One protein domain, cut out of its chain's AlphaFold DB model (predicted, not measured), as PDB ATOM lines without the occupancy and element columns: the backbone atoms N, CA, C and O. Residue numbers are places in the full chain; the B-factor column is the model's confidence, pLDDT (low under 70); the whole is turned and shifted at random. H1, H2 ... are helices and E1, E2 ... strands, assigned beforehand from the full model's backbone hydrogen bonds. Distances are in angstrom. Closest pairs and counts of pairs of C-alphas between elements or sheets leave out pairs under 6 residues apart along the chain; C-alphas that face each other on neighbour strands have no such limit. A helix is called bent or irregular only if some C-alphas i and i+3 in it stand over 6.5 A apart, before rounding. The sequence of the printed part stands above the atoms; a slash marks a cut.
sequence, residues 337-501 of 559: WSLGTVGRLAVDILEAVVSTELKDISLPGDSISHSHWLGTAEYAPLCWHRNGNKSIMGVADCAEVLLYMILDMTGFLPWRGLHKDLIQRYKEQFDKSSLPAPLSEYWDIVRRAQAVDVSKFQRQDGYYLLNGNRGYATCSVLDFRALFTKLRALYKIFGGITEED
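This is residues 337 to 501 of the 559 residues of an uncharacterized protein of Angiostrongylus cantonensis (UniProt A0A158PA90). Four helices, H1, H3, H5 and H6, stand side by side in an up-and-down bundle, and a small two-strand hairpin, E1 and E2, lies beyond one end of it. Two short helices, H2 and H4, form a pair at the side of the bundle where H3 stands. The printed part has 165 residues, with six named helices and two named strands in the order H1, H2, H3, H4, H5, E1, E2, H6; the class is mostly helix, and the sheet, order E1 - E2, is antiparallel. The whole is compact, with a radius of gyration of the C-alphas of 16.7 A and spans of 45 by 45 by 26 A.

Strands E1, residues 457 to 460, and E2, residues 463 to 466, form a hairpin, antiparallel at 142 degrees, with N 458 and O 465 within hydrogen-bond range at 3.1 A and N 465 and O 458 at 2.9 A. In the bundle, each helix running against the one before it, H1, residues 339 to 360, touches H6, residues 480 to 495, at a shallow tilt of 14 degrees; their closest C-alphas, those of Gly 340 and Gly 495, are 3.7 A apart. H1 also touches H3, residues 395 to 410, at a shallow tilt of 13 degrees, closest at the C-alphas of Glu 357 and Val 395, 6.4 A. H5, residues 437 to 450, touches H6 at a shallow tilt of 21 degrees, closest at the C-alphas of Pro 438 and Lys 486, 4.9 A. H3 touches H5 with its residues 396 to 403 alone, at a shallow tilt of 24 degrees, closest at the C-alphas of Ala 396 and Val 446, 5.8 A. H3 and H6 are near each other, while H1 and H5 are apart. H2, residues 382 to 390, touches H4, residues 420 to 428, at a steep tilt of 46 degrees, closest at the C-alphas of His 385 and Gln 424, 6.0 A. H2 and H3 are close but not clearly touching, with the C-alphas of Cys 383 and Asp 397 closest at 7.5 A. Every O i to N i+4 pair is within hydrogen-bond range in H3, H5 and H6; the counts are 16 of 18 in H1, 3 of 5 in H2 and 4 of 5 in H4.

H1 begins at C-alpha 339 (-6.494, -23.002, 151.658) and is 32.4 A long. H3 measures 22.6 A, H5 20.0 A and H6 21.3 A, ending at C-alpha 495 (-6.071, -28.962, 151.701). H2 is irregular: C-alphas 386 and 389 are 9.5 A apart.

The C-alphas farthest apart, those of Gly 365 and Gly 496, are 48.9 A apart. The printed part has no cut; the links H1 to H2 and E2 to H6 are long. The mean pLDDT of the printed part is 74.1, with residues 337 to 340, 355 to 372, 453 to 476 and 494 to 501 under 70.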
ATOM      1  N   TRP A 337      -7.822 -20.710 158.815       59.00
ATOM      2  CA  TRP A 337      -8.523 -21.209 157.632       59.00
ATOM      3  C   TRP A 337      -7.516 -21.816 156.647       59.00
ATOM      4  O   TRP A 337      -6.656 -21.110 156.109       59.00
ATOM      5  N   SER A 338      -7.596 -23.122 156.395       67.12
ATOM      6  CA  SER A 338      -6.715 -23.731 155.403       67.12
ATOM      7  C   SER A 338      -7.111 -23.244 154.008       67.12
ATOM      8  O   SER A 338      -8.262 -22.886 153.752       67.12
ATOM      9  N   LEU A 339      -6.170 -23.253 153.066       66.62
ATOM     10  CA  LEU A 339      -6.494 -23.002 151.658       66.62
ATOM     11  C   LEU A 339      -7.473 -24.081 151.117       66.62
ATOM     12  O   LEU A 339      -8.275 -23.809 150.226       66.62
ATOM     13  N   GLY A 340      -7.514 -25.268 151.740       67.25
ATOM     14  CA  GLY A 340      -8.596 -26.246 151.578       67.25
ATOM     15  C   GLY A 340      -9.976 -25.735 152.030       67.25
ATOM     16  O   GLY A 340     -10.955 -25.931 151.315       67.25
ATOM     17  N   THR A 341     -10.090 -25.021 153.156       71.00
ATOM     18  CA  THR A 341     -11.355 -24.380 153.579       71.00
ATOM     19  C   THR A 341     -11.875 -23.415 152.506       71.00
ATOM     20  O   THR A 341     -13.057 -23.463 152.171       71.00
ATOM     21  N   VAL A 342     -10.986 -22.619 151.897       74.25
ATOM     22  CA  VAL A 342     -11.319 -21.714 150.778       74.25
ATOM     23  C   VAL A 342     -11.827 -22.497 149.563       74.25
ATOM     24  O   VAL A 342     -12.873 -22.165 149.007       74.25
ATOM     25  N   GLY A 343     -11.141 -23.579 149.179       74.75
ATOM     26  CA  GLY A 343     -11.565 -24.438 148.069       74.75
ATOM     27  C   GLY A 343     -12.924 -25.110 148.292       74.75
ATOM     28  O   GLY A 343     -13.703 -25.233 147.347       74.75
ATOM     29  N   ARG A 344     -13.251 -25.508 149.533       73.69
ATOM     30  CA  ARG A 344     -14.573 -26.066 149.865       73.69
ATOM     31  C   ARG A 344     -15.664 -25.003 149.800       73.69
ATOM     32  O   ARG A 344     -16.663 -25.220 149.123       73.69
ATOM     33  N   LEU A 345     -15.446 -23.862 150.447       77.38
ATOM     34  CA  LEU A 345     -16.371 -22.733 150.410       77.38
ATOM     35  C   LEU A 345     -16.678 -22.311 148.967       77.38
ATOM     36  O   LEU A 345     -17.831 -22.085 148.622       77.38
ATOM     37  N   ALA A 346     -15.656 -22.242 148.113       83.06
ATOM     38  CA  ALA A 346     -15.829 -21.914 146.706       83.06
ATOM     39  C   ALA A 346     -16.758 -22.897 145.976       83.06
ATOM     40  O   ALA A 346     -17.548 -22.472 145.138       83.06
ATOM     41  N   VAL A 347     -16.700 -24.198 146.296       81.12
ATOM     42  CA  VAL A 347     -17.654 -25.194 145.772       81.12
ATOM     43  C   VAL A 347     -19.069 -24.891 146.266       81.12
ATOM     44  O   VAL A 347     -19.986 -24.871 145.453       81.12
ATOM     45  N   ASP A 348     -19.242 -24.601 147.557       77.00
ATOM     46  CA  ASP A 348     -20.555 -24.312 148.150       77.00
ATOM     47  C   ASP A 348     -21.179 -23.007 147.599       77.00
ATOM     48  O   ASP A 348     -22.392 -22.937 147.391       77.00
ATOM     49  N   ILE A 349     -20.362 -21.991 147.281       81.19
ATOM     50  CA  ILE A 349     -20.806 -20.773 146.573       81.19
ATOM     51  C   ILE A 349     -21.098 -21.071 145.094       81.19
ATOM     52  O   ILE A 349     -22.088 -20.576 144.557       81.19
ATOM     53  N   LEU A 350     -20.295 -21.898 144.416       82.69
ATOM     54  CA  LEU A 350     -20.559 -22.252 143.018       82.69
ATOM     55  C   LEU A 350     -21.857 -23.066 142.870       82.69
ATOM     56  O   LEU A 350     -22.592 -22.846 141.911       82.69
ATOM     57  N   GLU A 351     -22.195 -23.942 143.825       77.62
ATOM     58  CA  GLU A 351     -23.508 -24.609 143.878       77.62
ATOM     59  C   GLU A 351     -24.659 -23.594 143.992       77.62
ATOM     60  O   GLU A 351     -25.673 -23.739 143.309       77.62
ATOM     61  N   ALA A 352     -24.487 -22.514 144.764       72.12
ATOM     62  CA  ALA A 352     -25.459 -21.422 144.815       72.12
ATOM     63  C   ALA A 352     -25.604 -20.687 143.464       72.12
ATOM     64  O   ALA A 352     -26.731 -20.393 143.066       72.12
ATOM     65  N   VAL A 353     -24.498 -20.450 142.741       75.69
ATOM     66  CA  VAL A 353     -24.486 -19.824 141.398       75.69
ATOM     67  C   VAL A 353     -25.167 -20.710 140.343       75.69
ATOM     68  O   VAL A 353     -25.953 -20.208 139.543       75.69
ATOM     69  N   VAL A 354     -24.966 -22.033 140.368       74.19
ATOM     70  CA  VAL A 354     -25.713 -22.977 139.501       74.19
ATOM     71  C   VAL A 354     -27.224 -22.839 139.715       74.19
ATOM     72  O   VAL A 354     -28.004 -22.815 138.760       74.19
ATOM     73  N   SER A 355     -27.650 -22.729 140.973       65.12
ATOM     74  CA  SER A 355     -29.067 -22.627 141.320       65.12
ATOM     75  C   SER A 355     -29.699 -21.267 140.996       65.12
ATOM     76  O   SER A 355     -30.928 -21.159 141.067       65.12
ATOM     77  N   THR A 356     -28.929 -20.233 140.623       65.00
ATOM     78  CA  THR A 356     -29.500 -18.977 140.094       65.00
ATOM     79  C   THR A 356     -29.885 -19.128 138.627       65.00
ATOM     80  O   THR A 356     -31.022 -18.828 138.271       65.00
ATOM     81  N   GLU A 357     -29.010 -19.711 137.805       63.88
ATOM     82  CA  GLU A 357     -29.249 -19.906 136.367       63.88
ATOM     83  C   GLU A 357     -30.497 -20.749 136.074       63.88
ATOM     84  O   GLU A 357     -31.276 -20.463 135.163       63.88
ATOM     85  N   LEU A 358     -30.745 -21.768 136.902       52.56
ATOM     86  CA  LEU A 358     -31.942 -22.606 136.795       52.56
ATOM     87  C   LEU A 358     -33.258 -21.839 137.047       52.56
ATOM     88  O   LEU A 358     -34.324 -22.378 136.742       52.56
ATOM     89  N   LYS A 359     -33.216 -20.611 137.590       52.88
ATOM     90  CA  LYS A 359     -34.388 -19.727 137.711       52.88
ATOM     91  C   LYS A 359     -34.553 -18.785 136.518       52.88
ATOM     92  O   LYS A 359     -35.690 -18.650 136.066       52.88
ATOM     93  N   ASP A 360     -33.473 -18.212 135.979       48.91
ATOM     94  CA  ASP A 360     -33.518 -17.300 134.813       48.91
ATOM     95  C   ASP A 360     -34.195 -17.949 133.592       48.91
ATOM     96  O   ASP A 360     -34.867 -17.300 132.794       48.91
ATOM     97  N   ILE A 361     -34.100 -19.276 133.485       44.34
ATOM     98  CA  ILE A 361     -34.722 -20.068 132.419       44.34
ATOM     99  C   ILE A 361     -36.268 -20.136 132.555       44.34
ATOM    100  O   ILE A 361     -36.944 -20.501 131.591       44.34
ATOM    101  N   SER A 362     -36.860 -19.793 133.707       39.09
ATOM    102  CA  SER A 362     -38.198 -20.279 134.107       39.09
ATOM    103  C   SER A 362     -39.342 -19.259 134.245       39.09
ATOM    104  O   SER A 362     -40.467 -19.695 134.491       39.09
ATOM    105  N   LEU A 363     -39.120 -17.951 134.063       39.19
ATOM    106  CA  LEU A 363     -40.177 -16.931 134.188       39.19
ATOM    107  C   LEU A 363     -40.583 -16.333 132.824       39.19
ATOM    108  O   LEU A 363     -39.839 -15.528 132.264       39.19
ATOM    109  N   PRO A 364     -41.749 -16.708 132.263       34.88
ATOM    110  CA  PRO A 364     -42.330 -16.027 131.115       34.88
ATOM    111  C   PRO A 364     -43.200 -14.843 131.569       34.88
ATOM    112  O   PRO A 364     -44.231 -15.051 132.200       34.88
ATOM    113  N   GLY A 365     -42.837 -13.619 131.175       41.91
ATOM    114  CA  GLY A 365     -43.758 -12.471 131.161       41.91
ATOM    115  C   GLY A 365     -43.291 -11.232 131.919       41.91
ATOM    116  O   GLY A 365     -43.492 -10.132 131.414       41.91
ATOM    117  N   ASP A 366     -42.620 -11.398 133.058       38.16
ATOM    118  CA  ASP A 366     -42.250 -10.274 133.923       38.16
ATOM    119  C   ASP A 366     -40.772  -9.892 133.803       38.16
ATOM    120  O   ASP A 366     -39.895 -10.730 133.570       38.16
ATOM    121  N   SER A 367     -40.498  -8.597 133.967       40.75
ATOM    122  CA  SER A 367     -39.158  -8.018 133.946       40.75
ATOM    123  C   SER A 367     -38.292  -8.609 135.059       40.75
ATOM    124  O   SER A 367     -38.358  -8.165 136.205       40.75
ATOM    125  N   ILE A 368     -37.464  -9.597 134.708       44.09
ATOM    126  CA  ILE A 368     -36.436 -10.147 135.595       44.09
ATOM    127  C   ILE A 368     -35.574  -8.977 136.071       44.09
ATOM    128  O   ILE A 368     -34.907  -8.332 135.259       44.09
ATOM    129  N   SER A 369     -35.600  -8.711 137.377       47.12
ATOM    130  CA  SER A 369     -34.780  -7.691 138.019       47.12
ATOM    131  C   SER A 369     -33.314  -7.971 137.701       47.12
ATOM    132  O   SER A 369     -32.717  -8.946 138.162       47.12
ATOM    133  N   HIS A 370     -32.747  -7.143 136.823       52.53
ATOM    134  CA  HIS A 370     -31.395  -7.340 136.333       52.53
ATOM    135  C   HIS A 370     -30.417  -7.298 137.506       52.53
ATOM    136  O   HIS A 370     -30.388  -6.342 138.279       52.53
ATOM    137  N   SER A 371     -29.610  -8.351 137.640       60.84
ATOM    138  CA  SER A 371     -28.584  -8.406 138.676       60.84
ATOM    139  C   SER A 371     -27.533  -7.337 138.383       60.84
ATOM    140  O   SER A 371     -26.749  -7.462 137.442       60.84
ATOM    141  N   HIS A 372     -27.540  -6.267 139.171       69.00
ATOM    142  CA  HIS A 372     -26.559  -5.193 139.097       69.00
ATOM    143  C   HIS A 372     -25.512  -5.360 140.200       69.00
ATOM    144  O   HIS A 372     -25.810  -5.802 141.310       69.00
ATOM    145  N   TRP A 373     -24.268  -4.989 139.904       77.81
ATOM    146  CA  TRP A 373     -23.197  -5.041 140.892       77.81
ATOM    147  C   TRP A 373     -23.307  -3.880 141.891       77.81
ATOM    148  O   TRP A 373     -23.230  -2.717 141.495       77.81
ATOM    149  N   LEU A 374     -23.427  -4.211 143.180       71.81
ATOM    150  CA  LEU A 374     -23.502  -3.256 144.299       71.81
ATOM    151  C   LEU A 374     -22.293  -3.332 145.259       71.81
ATOM    152  O   LEU A 374     -22.262  -2.632 146.265       71.81
ATOM    153  N   GLY A 375     -21.311  -4.199 144.987       75.69
ATOM    154  CA  GLY A 375     -20.123  -4.378 145.831       75.69
ATOM    155  C   GLY A 375     -18.948  -3.461 145.464       75.69
ATOM    156  O   GLY A 375     -19.054  -2.569 144.621       75.69
ATOM    157  N   THR A 376     -17.769  -3.717 146.036       85.12
ATOM    158  CA  THR A 376     -16.559  -2.925 145.740       85.12
ATOM    159  C   THR A 376     -16.018  -3.178 144.324       85.12
ATOM    160  O   THR A 376     -16.236  -4.230 143.715       85.12
ATOM    161  N   ALA A 377     -15.267  -2.214 143.783       88.00
ATOM    162  CA  ALA A 377     -14.658  -2.301 142.450       88.00
ATOM    163  C   ALA A 377     -13.668  -3.484 142.300       88.00
ATOM    164  O   ALA A 377     -13.502  -4.031 141.201       88.00
ATOM    165  N   GLU A 378     -13.041  -3.902 143.405       91.00
ATOM    166  CA  GLU A 378     -12.059  -4.993 143.478       91.00
ATOM    167  C   GLU A 378     -12.649  -6.341 143.058       91.00
ATOM    168  O   GLU A 378     -12.001  -7.080 142.314       91.00
ATOM    169  N   TYR A 379     -13.896  -6.624 143.447       91.81
ATOM    170  CA  TYR A 379     -14.605  -7.860 143.095       91.81
ATOM    171  C   TYR A 379     -15.560  -7.693 141.910       91.81
ATOM    172  O   TYR A 379     -15.986  -8.694 141.350       91.81
ATOM    173  N   ALA A 380     -15.853  -6.462 141.474       90.81
ATOM    174  CA  ALA A 380     -16.748  -6.223 140.342       90.81
ATOM    175  C   ALA A 380     -16.279  -6.946 139.057       90.81
ATOM    176  O   ALA A 380     -15.082  -6.888 138.736       90.81
ATOM    177  N   PRO A 381     -17.183  -7.591 138.295       91.81
ATOM    178  CA  PRO A 381     -16.842  -8.263 137.040       91.81
ATOM    179  C   PRO A 381     -16.419  -7.257 135.958       91.81
ATOM    180  O   PRO A 381     -16.756  -6.070 136.031       91.81
ATOM    181  N   LEU A 382     -15.700  -7.706 134.922       90.81
ATOM    182  CA  LEU A 382     -15.230  -6.801 133.859       90.81
ATOM    183  C   LEU A 382     -16.369  -6.098 133.106       90.81
ATOM    184  O   LEU A 382     -16.195  -4.957 132.673       90.81
ATOM    185  N   CYS A 383     -17.536  -6.734 132.977       87.94
ATOM    186  CA  CYS A 383     -18.713  -6.119 132.361       87.94
ATOM    187  C   CYS A 383     -19.155  -4.841 133.105       87.94
ATOM    188  O   CYS A 383     -19.434  -3.828 132.461       87.94
ATOM    189  N   TRP A 384     -19.096  -4.830 134.442       91.31
ATOM    190  CA  TRP A 384     -19.417  -3.651 135.253       91.31
ATOM    191  C   TRP A 384     -18.370  -2.544 135.142       91.31
ATOM    192  O   TRP A 384     -18.724  -1.369 135.130       91.31
ATOM    193  N   HIS A 385     -17.084  -2.880 135.013       89.62
ATOM    194  CA  HIS A 385     -16.059  -1.853 134.782       89.62
ATOM    195  C   HIS A 385     -16.274  -1.123 133.452       89.62
ATOM    196  O   HIS A 385     -16.170   0.098 133.406       89.62
ATOM    197  N   ARG A 386     -16.672  -1.853 132.402       87.88
ATOM    198  CA  ARG A 386     -16.933  -1.298 131.061       87.88
ATOM    199  C   ARG A 386     -18.254  -0.532 130.954       87.88
ATOM    200  O   ARG A 386     -18.297   0.509 130.309       87.88
ATOM    201  N   ASN A 387     -19.321  -1.039 131.576       84.50
ATOM    202  CA  ASN A 387     -20.691  -0.543 131.376       84.50
ATOM    203  C   ASN A 387     -21.271   0.201 132.597       84.50
ATOM    204  O   ASN A 387     -22.366   0.765 132.523       84.50
ATOM    205  N   GLY A 388     -20.572   0.194 133.735       84.38
ATOM    206  CA  GLY A 388     -21.052   0.736 135.005       84.38
ATOM    207  C   GLY A 388     -22.388   0.123 135.428       84.38
ATOM    208  O   GLY A 388     -22.644  -1.066 135.240       84.38
ATOM    209  N   ASN A 389     -23.282   0.968 135.941       71.62
ATOM    210  CA  ASN A 389     -24.613   0.567 136.407       71.62
ATOM    211  C   ASN A 389     -25.535   0.067 135.276       71.62
ATOM    212  O   ASN A 389     -26.576  -0.511 135.561       71.62
ATOM    213  N   LYS A 390     -25.162   0.244 133.998       73.62
ATOM    214  CA  LYS A 390     -25.876  -0.354 132.855       73.62
ATOM    215  C   LYS A 390     -25.499  -1.823 132.624       73.62
ATOM    216  O   LYS A 390     -26.073  -2.465 131.752       73.62
ATOM    217  N   SER A 391     -24.528  -2.358 133.368       74.44
ATOM    218  CA  SER A 391     -24.170  -3.771 133.284       74.44
ATOM    219  C   SER A 391     -25.247  -4.642 133.920       74.44
ATOM    220  O   SER A 391     -25.536  -4.515 135.110       74.44
ATOM    221  N   ILE A 392     -25.786  -5.560 133.124       73.44
ATOM    222  CA  ILE A 392     -26.571  -6.704 133.583       73.44
ATOM    223  C   ILE A 392     -25.565  -7.828 133.837       73.44
ATOM    224  O   ILE A 392     -24.821  -8.183 132.924       73.44
ATOM    225  N   MET A 393     -25.492  -8.348 135.061       74.38
ATOM    226  CA  MET A 393     -24.610  -9.471 135.381       74.38
ATOM    227  C   MET A 393     -25.246 -10.794 134.969       74.38
ATOM    228  O   MET A 393     -26.356 -11.117 135.389       74.38
ATOM    229  N   GLY A 394     -24.507 -11.577 134.188       77.00
ATOM    230  CA  GLY A 394     -24.818 -12.973 133.917       77.00
ATOM    231  C   GLY A 394     -24.153 -13.930 134.908       77.00
ATOM    232  O   GLY A 394     -23.274 -13.577 135.693       77.00
ATOM    233  N   VAL A 395     -24.512 -15.206 134.806       80.38
ATOM    234  CA  VAL A 395     -23.984 -16.295 135.646       80.38
ATOM    235  C   VAL A 395     -22.460 -16.450 135.514       80.38
ATOM    236  O   VAL A 395     -21.767 -16.721 136.496       80.38
ATOM    237  N   ALA A 396     -21.912 -16.205 134.319       85.56
ATOM    238  CA  ALA A 396     -20.468 -16.180 134.094       85.56
ATOM    239  C   ALA A 396     -19.774 -15.011 134.821       85.56
ATOM    240  O   ALA A 396     -18.656 -15.176 135.303       85.56
ATOM    241  N   ASP A 397     -20.448 -13.869 134.986       87.19
ATOM    242  CA  ASP A 397     -19.931 -12.730 135.753       87.19
ATOM    243  C   ASP A 397     -19.947 -13.035 137.257       87.19
ATOM    244  O   ASP A 397     -18.990 -12.725 137.962       87.19
ATOM    245  N   CYS A 398     -20.973 -13.735 137.754       86.81
ATOM    246  CA  CYS A 398     -20.987 -14.269 139.121       86.81
ATOM    247  C   CYS A 398     -19.837 -15.265 139.363       86.81
ATOM    248  O   CYS A 398     -19.224 -15.265 140.432       86.81
ATOM    249  N   ALA A 399     -19.494 -16.086 138.366       89.94
ATOM    250  CA  ALA A 399     -18.339 -16.978 138.438       89.94
ATOM    251  C   ALA A 399     -16.991 -16.227 138.371       89.94
ATOM    252  O   ALA A 399     -16.037 -16.667 139.018       89.94
ATOM    253  N   GLU A 400     -16.911 -15.098 137.652       93.00
ATOM    254  CA  GLU A 400     -15.764 -14.171 137.658       93.00
ATOM    255  C   GLU A 400     -15.569 -13.544 139.050       93.00
ATOM    256  O   GLU A 400     -14.471 -13.608 139.607       93.00
ATOM    257  N   VAL A 401     -16.645 -13.020 139.647       91.81
ATOM    258  CA  VAL A 401     -16.671 -12.486 141.023       91.81
ATOM    259  C   VAL A 401     -16.181 -13.533 142.024       91.81
ATOM    260  O   VAL A 401     -15.330 -13.233 142.862       91.81
ATOM    261  N   LEU A 402     -16.676 -14.773 141.925       91.31
ATOM    262  CA  LEU A 402     -16.245 -15.869 142.794       91.31
ATOM    263  C   LEU A 402     -14.741 -16.145 142.657       91.31
ATOM    264  O   LEU A 402     -14.076 -16.352 143.671       91.31
ATOM    265  N   LEU A 403     -14.170 -16.091 141.447       92.88
ATOM    266  CA  LEU A 403     -12.717 -16.206 141.303       92.88
ATOM    267  C   LEU A 403     -11.994 -15.069 142.028       92.88
ATOM    268  O   LEU A 403     -11.016 -15.337 142.715       92.88
ATOM    269  N   TYR A 404     -12.463 -13.826 141.927       93.19
ATOM    270  CA  TYR A 404     -11.843 -12.700 142.631       93.19
ATOM    271  C   TYR A 404     -11.903 -12.850 144.155       93.19
ATOM    272  O   TYR A 404     -10.915 -12.570 144.831       93.19
ATOM    273  N   MET A 405     -13.002 -13.382 144.694       89.38
ATOM    274  CA  MET A 405     -13.088 -13.748 146.112       89.38
ATOM    275  C   MET A 405     -12.085 -14.853 146.478       89.38
ATOM    276  O   MET A 405     -11.432 -14.764 147.514       89.38
ATOM    277  N   ILE A 406     -11.911 -15.877 145.631       88.44
ATOM    278  CA  ILE A 406     -10.907 -16.935 145.839       88.44
ATOM    279  C   ILE A 406      -9.489 -16.363 145.785       88.44
ATOM    280  O   ILE A 406      -8.677 -16.703 146.641       88.44
ATOM    281  N   LEU A 407      -9.182 -15.493 144.818       89.81
ATOM    282  CA  LEU A 407      -7.877 -14.841 144.700       89.81
ATOM    283  C   LEU A 407      -7.568 -14.003 145.943       89.81
ATOM    284  O   LEU A 407      -6.458 -14.105 146.457       89.81
ATOM    285  N   ASP A 408      -8.533 -13.260 146.493       87.69
ATOM    286  CA  ASP A 408      -8.304 -12.530 147.745       87.69
ATOM    287  C   ASP A 408      -8.089 -13.483 148.925       87.69
ATOM    288  O   ASP A 408      -7.075 -13.395 149.615       87.69
ATOM    289  N   MET A 409      -8.970 -14.480 149.078       81.75
ATOM    290  CA  MET A 409      -8.881 -15.513 150.120       81.75
ATOM    291  C   MET A 409      -7.627 -16.406 150.040       81.75
ATOM    292  O   MET A 409      -7.343 -17.173 150.963       81.75
ATOM    293  N   THR A 410      -6.883 -16.342 148.937       79.88
ATOM    294  CA  THR A 410      -5.625 -17.075 148.729       79.88
ATOM    295  C   THR A 410      -4.396 -16.164 148.665       79.88
ATOM    296  O   THR A 410      -3.283 -16.675 148.586       79.88
ATOM    297  N   GLY A 411      -4.568 -14.838 148.755       84.06
ATOM    298  CA  GLY A 411      -3.479 -13.858 148.666       84.06
ATOM    299  C   GLY A 411      -2.960 -13.597 147.244       84.06
ATOM    300  O   GLY A 411      -1.926 -12.958 147.085       84.06
ATOM    301  N   PHE A 412      -3.668 -14.070 146.214       86.81
ATOM    302  CA  PHE A 412      -3.320 -13.917 144.797       86.81
ATOM    303  C   PHE A 412      -4.075 -12.776 144.085       86.81
ATOM    304  O   PHE A 412      -4.047 -12.717 142.858       86.81
ATOM    305  N   LEU A 413      -4.773 -11.879 144.799       89.62
ATOM    306  CA  LEU A 413      -5.463 -10.720 144.204       89.62
ATOM    307  C   LEU A 413      -4.493  -9.527 144.034       89.62
ATOM    308  O   LEU A 413      -4.174  -8.871 145.026       89.62
ATOM    309  N   PRO A 414      -4.028  -9.186 142.815       88.75
ATOM    310  CA  PRO A 414      -2.927  -8.233 142.649       88.75
ATOM    311  C   PRO A 414      -3.373  -6.762 142.624       88.75
ATOM    312  O   PRO A 414      -2.534  -5.873 142.712       88.75
ATOM    313  N   TRP A 415      -4.674  -6.488 142.480       92.56
ATOM    314  CA  TRP A 415      -5.234  -5.131 142.370       92.56
ATOM    315  C   TRP A 415      -5.943  -4.650 143.646       92.56
ATOM    316  O   TRP A 415      -6.752  -3.720 143.592       92.56
ATOM    317  N   ARG A 416      -5.667  -5.283 144.792       87.19
ATOM    318  CA  ARG A 416      -6.220  -4.874 146.088       87.19
ATOM    319  C   ARG A 416      -5.757  -3.456 146.442       87.19
ATOM    320  O   ARG A 416      -4.576  -3.144 146.325       87.19
ATOM    321  N   GLY A 417      -6.685  -2.596 146.858       85.88
ATOM    322  CA  GLY A 417      -6.429  -1.192 147.191       85.88
ATOM    323  C   GLY A 417      -6.122  -0.266 146.003       85.88
ATOM    324  O   GLY A 417      -5.813   0.903 146.224       85.88
ATOM    325  N   LEU A 418      -6.198  -0.738 144.750       90.00
ATOM    326  CA  LEU A 418      -5.983   0.119 143.578       90.00
ATOM    327  C   LEU A 418      -7.214   0.983 143.252       90.00
ATOM    328  O   LEU A 418      -8.354   0.622 143.539       90.00
ATOM    329  N   HIS A 419      -6.995   2.113 142.570       90.00
ATOM    330  CA  HIS A 419      -8.089   2.929 142.033       90.00
ATOM    331  C   HIS A 419      -8.909   2.155 140.983       90.00
ATOM    332  O   HIS A 419      -8.350   1.347 140.235       90.00
ATOM    333  N   LYS A 420     -10.217   2.434 140.872       86.56
ATOM    334  CA  LYS A 420     -11.153   1.712 139.985       86.56
ATOM    335  C   LYS A 420     -10.631   1.558 138.548       86.56
ATOM    336  O   LYS A 420     -10.649   0.453 138.010       86.56
ATOM    337  N   ASP A 421     -10.115   2.633 137.957       86.12
ATOM    338  CA  ASP A 421      -9.644   2.626 136.561       86.12
ATOM    339  C   ASP A 421      -8.380   1.774 136.361       86.12
ATOM    340  O   ASP A 421      -8.146   1.230 135.280       86.12
ATOM    341  N   LEU A 422      -7.564   1.628 137.411       92.12
ATOM    342  CA  LEU A 422      -6.418   0.721 137.414       92.12
ATOM    343  C   LEU A 422      -6.885  -0.729 137.573       92.12
ATOM    344  O   LEU A 422      -6.414  -1.585 136.828       92.12
ATOM    345  N   ILE A 423      -7.851  -0.998 138.463       93.75
ATOM    346  CA  ILE A 423      -8.446  -2.336 138.640       93.75
ATOM    347  C   ILE A 423      -8.958  -2.886 137.301       93.75
ATOM    348  O   ILE A 423      -8.679  -4.042 136.983       93.75
ATOM    349  N   GLN A 424      -9.654  -2.075 136.493       93.69
ATOM    350  CA  GLN A 424     -10.105  -2.500 135.162       93.69
ATOM    351  C   GLN A 424      -8.930  -2.952 134.283       93.69
ATOM    352  O   GLN A 424      -8.939  -4.078 133.786       93.69
ATOM    353  N   ARG A 425      -7.905  -2.103 134.117       92.69
ATOM    354  CA  ARG A 425      -6.739  -2.404 133.265       92.69
ATOM    355  C   ARG A 425      -6.011  -3.664 133.728       92.69
ATOM    356  O   ARG A 425      -5.683  -4.515 132.906       92.69
ATOM    357  N   TYR A 426      -5.818  -3.812 135.039       92.19
ATOM    358  CA  TYR A 426      -5.200  -4.998 135.630       92.19
ATOM    359  C   TYR A 426      -6.014  -6.273 135.384       92.19
ATOM    360  O   TYR A 426      -5.421  -7.305 135.089       92.19
ATOM    361  N   LYS A 427      -7.352  -6.221 135.452       92.81
ATOM    362  CA  LYS A 427      -8.229  -7.367 135.147       92.81
ATOM    363  C   LYS A 427      -8.239  -7.741 133.664       92.81
ATOM    364  O   LYS A 427      -8.345  -8.921 133.336       92.81
ATOM    365  N   GLU A 428      -8.130  -6.756 132.771       90.56
ATOM    366  CA  GLU A 428      -8.054  -6.970 131.318       90.56
ATOM    367  C   GLU A 428      -6.696  -7.535 130.877       90.56
ATOM    368  O   GLU A 428      -6.644  -8.346 129.955       90.56
ATOM    369  N   GLN A 429      -5.613  -7.150 131.557       91.00
ATOM    370  CA  GLN A 429      -4.235  -7.574 131.274       91.00
ATOM    371  C   GLN A 429      -3.723  -8.654 132.245       91.00
ATOM    372  O   GLN A 429      -2.518  -8.876 132.346       91.00
ATOM    373  N   PHE A 430      -4.617  -9.306 132.994       90.50
ATOM    374  CA  PHE A 430      -4.234 -10.169 134.108       90.50
ATOM    375  C   PHE A 430      -3.437 -11.399 133.652       90.50
ATOM    376  O   PHE A 430      -3.970 -12.299 132.992       90.50
ATOM    377  N   ASP A 431      -2.166 -11.462 134.053       89.44
ATOM    378  CA  ASP A 431      -1.303 -12.597 133.749       89.44
ATOM    379  C   ASP A 431      -1.610 -13.808 134.643       89.44
ATOM    380  O   ASP A 431      -1.032 -14.020 135.716       89.44
ATOM    381  N   LYS A 432      -2.500 -14.658 134.132       90.50
ATOM    382  CA  LYS A 432      -2.856 -15.959 134.707       90.50
ATOM    383  C   LYS A 432      -1.694 -16.964 134.786       90.50
ATOM    384  O   LYS A 432      -1.908 -18.043 135.340       90.50
ATOM    385  N   SER A 433      -0.514 -16.691 134.209       89.31
ATOM    386  CA  SER A 433       0.660 -17.578 134.320       89.31
ATOM    387  C   SER A 433       1.217 -17.617 135.749       89.31
ATOM    388  O   SER A 433       1.754 -18.634 136.179       89.31
ATOM    389  N   SER A 434       0.983 -16.542 136.509       86.31
ATOM    390  CA  SER A 434       1.280 -16.436 137.942       86.31
ATOM    391  C   SER A 434       0.389 -17.312 138.837       86.31
ATOM    392  O   SER A 434       0.695 -17.496 140.016       86.31
ATOM    393  N   LEU A 435      -0.714 -17.856 138.306       88.88
ATOM    394  CA  LEU A 435      -1.694 -18.605 139.087       88.88
ATOM    395  C   LEU A 435      -1.435 -20.119 139.110       88.88
ATOM    396  O   LEU A 435      -1.079 -20.709 138.087       88.88
ATOM    397  N   PRO A 436      -1.759 -20.799 140.229       88.44
ATOM    398  CA  PRO A 436      -1.900 -22.251 140.263       88.44
ATOM    399  C   PRO A 436      -2.814 -22.754 139.141       88.44
ATOM    400  O   PRO A 436      -3.885 -22.185 138.906       88.44
ATOM    401  N   ALA A 437      -2.434 -23.863 138.496       91.12
ATOM    402  CA  ALA A 437      -3.123 -24.383 137.312       91.12
ATOM    403  C   ALA A 437      -4.665 -24.448 137.438       91.12
ATOM    404  O   ALA A 437      -5.323 -23.955 136.524       91.12
ATOM    405  N   PRO A 438      -5.283 -24.911 138.551       90.12
ATOM    406  CA  PRO A 438      -6.742 -24.924 138.651       90.12
ATOM    407  C   PRO A 438      -7.396 -23.536 138.588       90.12
ATOM    408  O   PRO A 438      -8.502 -23.426 138.071       90.12
ATOM    409  N   LEU A 439      -6.739 -22.481 139.089       90.38
ATOM    410  CA  LEU A 439      -7.260 -21.108 139.035       90.38
ATOM    411  C   LEU A 439      -7.075 -20.495 137.642       90.38
ATOM    412  O   LEU A 439      -7.993 -19.859 137.129       90.38
ATOM    413  N   SER A 440      -5.931 -20.755 137.000       93.19
ATOM    414  CA  SER A 440      -5.674 -20.367 135.604       93.19
ATOM    415  C   SER A 440      -6.685 -21.020 134.644       93.19
ATOM    416  O   SER A 440      -7.288 -20.360 133.798       93.19
ATOM    417  N   GLU A 441      -6.970 -22.310 134.839       93.19
ATOM    418  CA  GLU A 441      -7.970 -23.044 134.061       93.19
ATOM    419  C   GLU A 441      -9.414 -22.617 134.384       93.19
ATOM    420  O   GLU A 441     -10.256 -22.608 133.485       93.19
ATOM    421  N   TYR A 442      -9.717 -22.254 135.638       93.50
ATOM    422  CA  TYR A 442     -11.015 -21.690 136.030       93.50
ATOM    423  C   TYR A 442     -11.264 -20.359 135.302       93.50
ATOM    424  O   TYR A 442     -12.319 -20.186 134.689       93.50
ATOM    425  N   TRP A 443     -10.279 -19.452 135.306       93.44
ATOM    426  CA  TRP A 443     -10.328 -18.188 134.560       93.44
ATOM    427  C   TRP A 443     -10.616 -18.416 133.077       93.44
ATOM    428  O   TRP A 443     -11.502 -17.777 132.515       93.44
ATOM    429  N   ASP A 444      -9.938 -19.382 132.457       92.56
ATOM    430  CA  ASP A 444     -10.146 -19.712 131.048       92.56
ATOM    431  C   ASP A 444     -11.550 -20.255 130.743       92.56
ATOM    432  O   ASP A 444     -12.079 -20.008 129.658       92.56
ATOM    433  N   ILE A 445     -12.176 -20.990 131.670       91.25
ATOM    434  CA  ILE A 445     -13.568 -21.441 131.516       91.25
ATOM    435  C   ILE A 445     -14.521 -20.240 131.570       91.25
ATOM    436  O   ILE A 445     -15.363 -20.100 130.682       91.25
ATOM    437  N   VAL A 446     -14.349 -19.349 132.553       91.06
ATOM    438  CA  VAL A 446     -15.171 -18.136 132.707       91.06
ATOM    439  C   VAL A 446     -15.010 -17.195 131.509       91.06
ATOM    440  O   VAL A 446     -16.005 -16.782 130.917       91.06
ATOM    441  N   ARG A 447     -13.774 -16.912 131.081       90.31
ATOM    442  CA  ARG A 447     -13.501 -16.019 129.943       90.31
ATOM    443  C   ARG A 447     -14.018 -16.576 128.620       90.31
ATOM    444  O   ARG A 447     -14.536 -15.802 127.819       90.31
ATOM    445  N   ARG A 448     -13.956 -17.897 128.399       88.38
ATOM    446  CA  ARG A 448     -14.632 -18.518 127.246       88.38
ATOM    447  C   ARG A 448     -16.142 -18.316 127.310       88.38
ATOM    448  O   ARG A 448     -16.711 -17.920 126.303       88.38
ATOM    449  N   ALA A 449     -16.770 -18.537 128.464       85.25
ATOM    450  CA  ALA A 449     -18.212 -18.352 128.621       85.25
ATOM    451  C   ALA A 449     -18.653 -16.891 128.392       85.25
ATOM    452  O   ALA A 449     -19.659 -16.654 127.737       85.25
ATOM    453  N   GLN A 450     -17.875 -15.905 128.850       84.50
ATOM    454  CA  GLN A 450     -18.156 -14.479 128.620       84.50
ATOM    455  C   GLN A 450     -17.902 -14.017 127.175       84.50
ATOM    456  O   GLN A 450     -18.493 -13.036 126.733       84.50
ATOM    457  N   ALA A 451     -17.024 -14.696 126.430       84.62
ATOM    458  CA  ALA A 451     -16.752 -14.397 125.020       84.62
ATOM    459  C   ALA A 451     -17.790 -15.004 124.055       84.62
ATOM    460  O   ALA A 451     -17.747 -14.743 122.850       84.62
ATOM    461  N   VAL A 452     -18.702 -15.838 124.557       79.94
ATOM    462  CA  VAL A 452     -19.750 -16.472 123.760       79.94
ATOM    463  C   VAL A 452     -20.875 -15.474 123.484       79.94
ATOM    464  O   VAL A 452     -21.562 -14.999 124.383       79.94
ATOM    465  N   ASP A 453     -21.087 -15.189 122.202       68.88
ATOM    466  CA  ASP A 453     -22.167 -14.331 121.729       68.88
ATOM    467  C   ASP A 453     -23.526 -15.037 121.857       68.88
ATOM    468  O   ASP A 453     -23.909 -15.867 121.025       68.88
ATOM    469  N   VAL A 454     -24.253 -14.693 122.921       64.19
ATOM    470  CA  VAL A 454     -25.538 -15.305 123.283       64.19
ATOM    471  C   VAL A 454     -26.632 -15.040 122.235       64.19
ATOM    472  O   VAL A 454     -27.569 -15.831 122.123       64.19
ATOM    473  N   SER A 455     -26.495 -14.002 121.395       61.94
ATOM    474  CA  SER A 455     -27.462 -13.700 120.324       61.94
ATOM    475  C   SER A 455     -27.535 -14.788 119.242       61.94
ATOM    476  O   SER A 455     -28.520 -14.878 118.510       61.94
ATOM    477  N   LYS A 456     -26.512 -15.652 119.161       60.06
ATOM    478  CA  LYS A 456     -26.410 -16.753 118.190       60.06
ATOM    479  C   LYS A 456     -27.072 -18.060 118.647       60.06
ATOM    480  O   LYS A 456     -27.073 -19.029 117.889       60.06
ATOM    481  N   PHE A 457     -27.627 -18.118 119.859       59.00
ATOM    482  CA  PHE A 457     -28.306 -19.318 120.351       59.00
ATOM    483  C   PHE A 457     -29.795 -19.270 120.035       59.00
ATOM    484  O   PHE A 457     -30.501 -18.338 120.417       59.00
ATOM    485  N   GLN A 458     -30.298 -20.332 119.413       53.75
ATOM    486  CA  GLN A 458     -31.736 -20.535 119.280       53.75
ATOM    487  C   GLN A 458     -32.246 -21.331 120.480       53.75
ATOM    488  O   GLN A 458     -31.699 -22.381 120.826       53.75
ATOM    489  N   ARG A 459     -33.298 -20.827 121.128       54.69
ATOM    490  CA  ARG A 459     -33.952 -21.508 122.248       54.69
ATOM    491  C   ARG A 459     -34.951 -22.529 121.700       54.69
ATOM    492  O   ARG A 459     -35.929 -22.143 121.069       54.69
ATOM    493  N   GLN A 460     -34.725 -23.816 121.956       47.66
ATOM    494  CA  GLN A 460     -35.614 -24.906 121.535       47.66
ATOM    495  C   GLN A 460     -35.859 -25.863 122.706       47.66
ATOM    496  O   GLN A 460     -34.919 -26.265 123.388       47.66
ATOM    497  N   ASP A 461     -37.122 -26.211 122.963       49.41
ATOM    498  CA  ASP A 461     -37.548 -27.135 124.031       49.41
ATOM    499  C   ASP A 461     -37.014 -26.788 125.445       49.41
ATOM    500  O   ASP A 461     -36.855 -27.663 126.293       49.41
ATOM    501  N   GLY A 462     -36.712 -25.509 125.705       47.91
ATOM    502  CA  GLY A 462     -36.119 -25.034 126.965       47.91
ATOM    503  C   GLY A 462     -34.583 -25.034 127.016       47.91
ATOM    504  O   GLY A 462     -34.028 -24.560 128.004       47.91
ATOM    505  N   TYR A 463     -33.901 -25.484 125.961       45.28
ATOM    506  CA  TYR A 463     -32.440 -25.517 125.844       45.28
ATOM    507  C   TYR A 463     -31.927 -24.421 124.903       45.28
ATOM    508  O   TYR A 463     -32.580 -24.083 123.914       45.28
ATOM    509  N   TYR A 464     -30.729 -23.903 125.175       48.41
ATOM    510  CA  TYR A 464     -29.992 -23.044 124.247       48.41
ATOM    511  C   TYR A 464     -29.174 -23.910 123.279       48.41
ATOM    512  O   TYR A 464     -28.247 -24.608 123.690       48.41
ATOM    513  N   LEU A 465     -29.509 -23.869 121.988       50.25
ATOM    514  CA  LEU A 465     -28.779 -24.573 120.935       50.25
ATOM    515  C   LEU A 465     -27.853 -23.608 120.192       50.25
ATOM    516  O   LEU A 465     -28.314 -22.667 119.543       50.25
ATOM    517  N   LEU A 466     -26.550 -23.894 120.219       46.41
ATOM    518  CA  LEU A 466     -25.591 -23.268 119.313       46.41
ATOM    519  C   LEU A 466     -25.741 -23.910 117.923       46.41
ATOM    520  O   LEU A 466     -25.493 -25.108 117.757       46.41
ATOM    521  N   ASN A 467     -26.145 -23.122 116.924       48.41
ATOM    522  CA  ASN A 467     -26.262 -23.545 115.519       48.41
ATOM    523  C   ASN A 467     -27.092 -24.833 115.293       48.41
ATOM    524  O   ASN A 467     -26.732 -25.669 114.466       48.41
ATOM    525  N   GLY A 468     -28.180 -25.029 116.050       43.97
ATOM    526  CA  GLY A 468     -29.133 -26.139 115.864       43.97
ATOM    527  C   GLY A 468     -28.629 -27.545 116.233       43.97
ATOM    528  O   GLY A 468     -29.398 -28.504 116.190       43.97
ATOM    529  N   ASN A 469     -27.366 -27.699 116.637       37.97
ATOM    530  CA  ASN A 469     -26.802 -28.997 116.996       37.97
ATOM    531  C   ASN A 469     -27.095 -29.344 118.464       37.97
ATOM    532  O   ASN A 469     -26.651 -28.652 119.379       37.97
ATOM    533  N   ARG A 470     -27.769 -30.481 118.706       40.22
ATOM    534  CA  ARG A 470     -27.972 -31.079 120.046       40.22
ATOM    535  C   ARG A 470     -26.672 -31.692 120.605       40.22
ATOM    536  O   ARG A 470     -26.585 -32.893 120.848       40.22
ATOM    537  N   GLY A 471     -25.642 -30.869 120.787       34.22
ATOM    538  CA  GLY A 471     -24.332 -31.266 121.302       34.22
ATOM    539  C   GLY A 471     -24.175 -30.991 122.795       34.22
ATOM    540  O   GLY A 471     -23.600 -29.974 123.151       34.22
ATOM    541  N   TYR A 472     -24.656 -31.901 123.653       32.62
ATOM    542  CA  TYR A 472     -24.345 -31.980 125.098       32.62
ATOM    543  C   TYR A 472     -24.474 -30.694 125.942       32.62
ATOM    544  O   TYR A 472     -23.956 -30.653 127.058       32.62
ATOM    545  N   ALA A 473     -25.182 -29.674 125.459       36.66
ATOM    546  CA  ALA A 473     -25.388 -28.435 126.189       36.66
ATOM    547  C   ALA A 473     -26.185 -28.702 127.476       36.66
ATOM    548  O   ALA A 473     -27.406 -28.872 127.462       36.66
ATOM    549  N   THR A 474     -25.480 -28.688 128.608       41.78
ATOM    550  CA  THR A 474     -26.036 -28.132 129.843       41.78
ATOM    551  C   THR A 474     -26.680 -26.791 129.504       41.78
ATOM    552  O   THR A 474     -26.158 -26.073 128.658       41.78
ATOM    553  N   CYS A 475     -27.782 -26.419 130.157       49.03
ATOM    554  CA  CYS A 475     -28.542 -25.208 129.804       49.03
ATOM    555  C   CYS A 475     -27.770 -23.880 129.975       49.03
ATOM    556  O   CYS A 475     -28.334 -22.824 129.711       49.03
ATOM    557  N   SER A 476     -26.510 -23.965 130.408       59.69
ATOM    558  CA  SER A 476     -25.570 -22.889 130.663       59.69
ATOM    559  C   SER A 476     -24.495 -22.790 129.586       59.69
ATOM    560  O   SER A 476     -23.956 -23.800 129.127       59.69
ATOM    561  N   VAL A 477     -24.115 -21.552 129.279       70.88
ATOM    562  CA  VAL A 477     -22.899 -21.206 128.523       70.88
ATOM    563  C   VAL A 477     -21.623 -21.499 129.344       70.88
ATOM    564  O   VAL A 477     -20.529 -21.614 128.788       70.88
ATOM    565  N   LEU A 478     -21.752 -21.658 130.664       80.38
ATOM    566  CA  LEU A 478     -20.672 -21.916 131.609       80.38
ATOM    567  C   LEU A 478     -20.548 -23.421 131.923       80.38
ATOM    568  O   LEU A 478     -21.480 -24.057 132.415       80.38
ATOM    569  N   ASP A 479     -19.365 -24.006 131.704       83.81
ATOM    570  CA  ASP A 479     -19.104 -25.411 132.057       83.81
ATOM    571  C   ASP A 479     -18.857 -25.568 133.568       83.81
ATOM    572  O   ASP A 479     -17.722 -25.686 134.045       83.81
ATOM    573  N   PHE A 480     -19.944 -25.604 134.339       82.25
ATOM    574  CA  PHE A 480     -19.896 -25.858 135.777       82.25
ATOM    575  C   PHE A 480     -19.205 -27.168 136.143       82.25
ATOM    576  O   PHE A 480     -18.572 -27.248 137.194       82.25
ATOM    577  N   ARG A 481     -19.302 -28.212 135.310       82.69
ATOM    578  CA  ARG A 481     -18.663 -29.498 135.610       82.69
ATOM    579  C   ARG A 481     -17.145 -29.343 135.589       82.69
ATOM    580  O   ARG A 481     -16.470 -29.877 136.475       82.69
ATOM    581  N   ALA A 482     -16.614 -28.598 134.624       85.94
ATOM    582  CA  ALA A 482     -15.212 -28.215 134.613       85.94
ATOM    583  C   ALA A 482     -14.870 -27.316 135.814       85.94
ATOM    584  O   ALA A 482     -13.932 -27.653 136.537       85.94
ATOM    585  N   LEU A 483     -15.651 -26.265 136.108       87.25
ATOM    586  CA  LEU A 483     -15.405 -25.380 137.263       87.25
ATOM    587  C   LEU A 483     -15.362 -26.143 138.600       87.25
ATOM    588  O   LEU A 483     -14.382 -26.028 139.333       87.25
ATOM    589  N   PHE A 484     -16.349 -26.999 138.894       85.12
ATOM    590  CA  PHE A 484     -16.343 -27.862 140.084       85.12
ATOM    591  C   PHE A 484     -15.123 -28.780 140.135       85.12
ATOM    592  O   PHE A 484     -14.565 -29.011 141.206       85.12
ATOM    593  N   THR A 485     -14.686 -29.299 138.986       86.00
ATOM    594  CA  THR A 485     -13.471 -30.118 138.907       86.00
ATOM    595  C   THR A 485     -12.234 -29.289 139.263       86.00
ATOM    596  O   THR A 485     -11.373 -29.784 139.989       86.00
ATOM    597  N   LYS A 486     -12.157 -28.020 138.838       89.50
ATOM    598  CA  LYS A 486     -11.047 -27.118 139.185       89.50
ATOM    599  C   LYS A 486     -11.069 -26.700 140.657       89.50
ATOM    600  O   LYS A 486     -10.036 -26.783 141.310       89.50
ATOM    601  N   LEU A 487     -12.230 -26.373 141.225       85.06
ATOM    602  CA  LEU A 487     -12.352 -26.064 142.657       85.06
ATOM    603  C   LEU A 487     -12.053 -27.282 143.553       85.06
ATOM    604  O   LEU A 487     -11.401 -27.149 144.587       85.06
ATOM    605  N   ARG A 488     -12.426 -28.499 143.133       81.88
ATOM    606  CA  ARG A 488     -12.012 -29.739 143.819       81.88
ATOM    607  C   ARG A 488     -10.520 -30.038 143.655       81.88
ATOM    608  O   ARG A 488      -9.912 -30.570 144.578       81.88
ATOM    609  N   ALA A 489      -9.908 -29.697 142.521       82.38
ATOM    610  CA  ALA A 489      -8.457 -29.791 142.356       82.38
ATOM    611  C   ALA A 489      -7.725 -28.785 143.262       82.38
ATOM    612  O   ALA A 489      -6.755 -29.159 143.915       82.38
ATOM    613  N   LEU A 490      -8.246 -27.556 143.382       79.00
ATOM    614  CA  LEU A 490      -7.787 -26.549 144.340       79.00
ATOM    615  C   LEU A 490      -7.823 -27.106 145.771       79.00
ATOM    616  O   LEU A 490      -6.808 -27.096 146.460       79.00
ATOM    617  N   TYR A 491      -8.960 -27.683 146.174       72.00
ATOM    618  CA  TYR A 491      -9.130 -28.340 147.472       72.00
ATOM    619  C   TYR A 491      -8.089 -29.439 147.732       72.00
ATOM    620  O   TYR A 491      -7.508 -29.480 148.812       72.00
ATOM    621  N   LYS A 492      -7.805 -30.302 146.746       72.62
ATOM    622  CA  LYS A 492      -6.803 -31.373 146.885       72.62
ATOM    623  C   LYS A 492      -5.377 -30.835 147.015       72.62
ATOM    624  O   LYS A 492      -4.658 -31.258 147.913       72.62
ATOM    625  N   ILE A 493      -4.981 -29.892 146.153       71.56
ATOM    626  CA  ILE A 493      -3.630 -29.297 146.153       71.56
ATOM    627  C   ILE A 493      -3.347 -28.572 147.473       71.56
ATOM    628  O   ILE A 493      -2.250 -28.677 148.012       71.56
ATOM    629  N   PHE A 494      -4.335 -27.842 147.988       66.62
ATOM    630  CA  PHE A 494      -4.142 -26.906 149.091       66.62
ATOM    631  C   PHE A 494      -4.676 -27.368 150.452       66.62
ATOM    632  O   PHE A 494      -4.294 -26.816 151.484       66.62
ATOM    633  N   GLY A 495      -5.585 -28.340 150.474       62.41
ATOM    634  CA  GLY A 495      -6.071 -28.962 151.701       62.41
ATOM    635  C   GLY A 495      -5.195 -30.121 152.168       62.41
ATOM    636  O   GLY A 495      -5.157 -30.388 153.363       62.41
ATOM    637  N   GLY A 496      -4.513 -30.817 151.248       57.12
ATOM    638  CA  GLY A 496      -3.837 -32.091 151.539       57.12
ATOM    639  C   GLY A 496      -4.803 -33.251 151.825       57.12
ATOM    640  O   GLY A 496      -4.370 -34.314 152.253       57.12
ATOM    641  N   ILE A 497      -6.103 -33.038 151.592       52.41
ATOM    642  CA  ILE A 497      -7.199 -33.943 151.945       52.41
ATOM    643  C   ILE A 497      -7.570 -34.791 150.720       52.41
ATOM    644  O   ILE A 497      -7.778 -34.278 149.615       52.41
ATOM    645  N   THR A 498      -7.641 -36.102 150.923       51.81
ATOM    646  CA  THR A 498      -7.991 -37.111 149.917       51.81
ATOM    647  C   THR A 498      -9.503 -37.361 149.866       51.81
ATOM    648  O   THR A 498     -10.258 -36.887 150.706       51.81
ATOM    649  N   GLU A 499      -9.987 -38.109 148.868       48.38
ATOM    650  CA  GLU A 499     -11.420 -38.469 148.783       48.38
ATOM    651  C   GLU A 499     -11.859 -39.508 149.837       48.38
ATOM    652  O   GLU A 499     -13.052 -39.786 149.952       48.38
ATOM    653  N   GLU A 500     -10.914 -40.085 150.588       44.53
ATOM    654  CA  GLU A 500     -11.171 -41.071 151.647       44.53
ATOM    655  C   GLU A 500     -11.262 -40.442 153.046       44.53
ATOM    656  O   GLU A 500     -11.841 -41.041 153.955       44.53
ATOM    657  N   ASP A 501     -10.740 -39.226 153.207       44.00
ATOM    658  CA  ASP A 501     -10.895 -38.445 154.426       44.00
ATOM    659  C   ASP A 501     -12.366 -38.058 154.598       44.00
ATOM    660  O   ASP A 501     -13.020 -37.550 153.681       44.00
TER     661      ASP A 501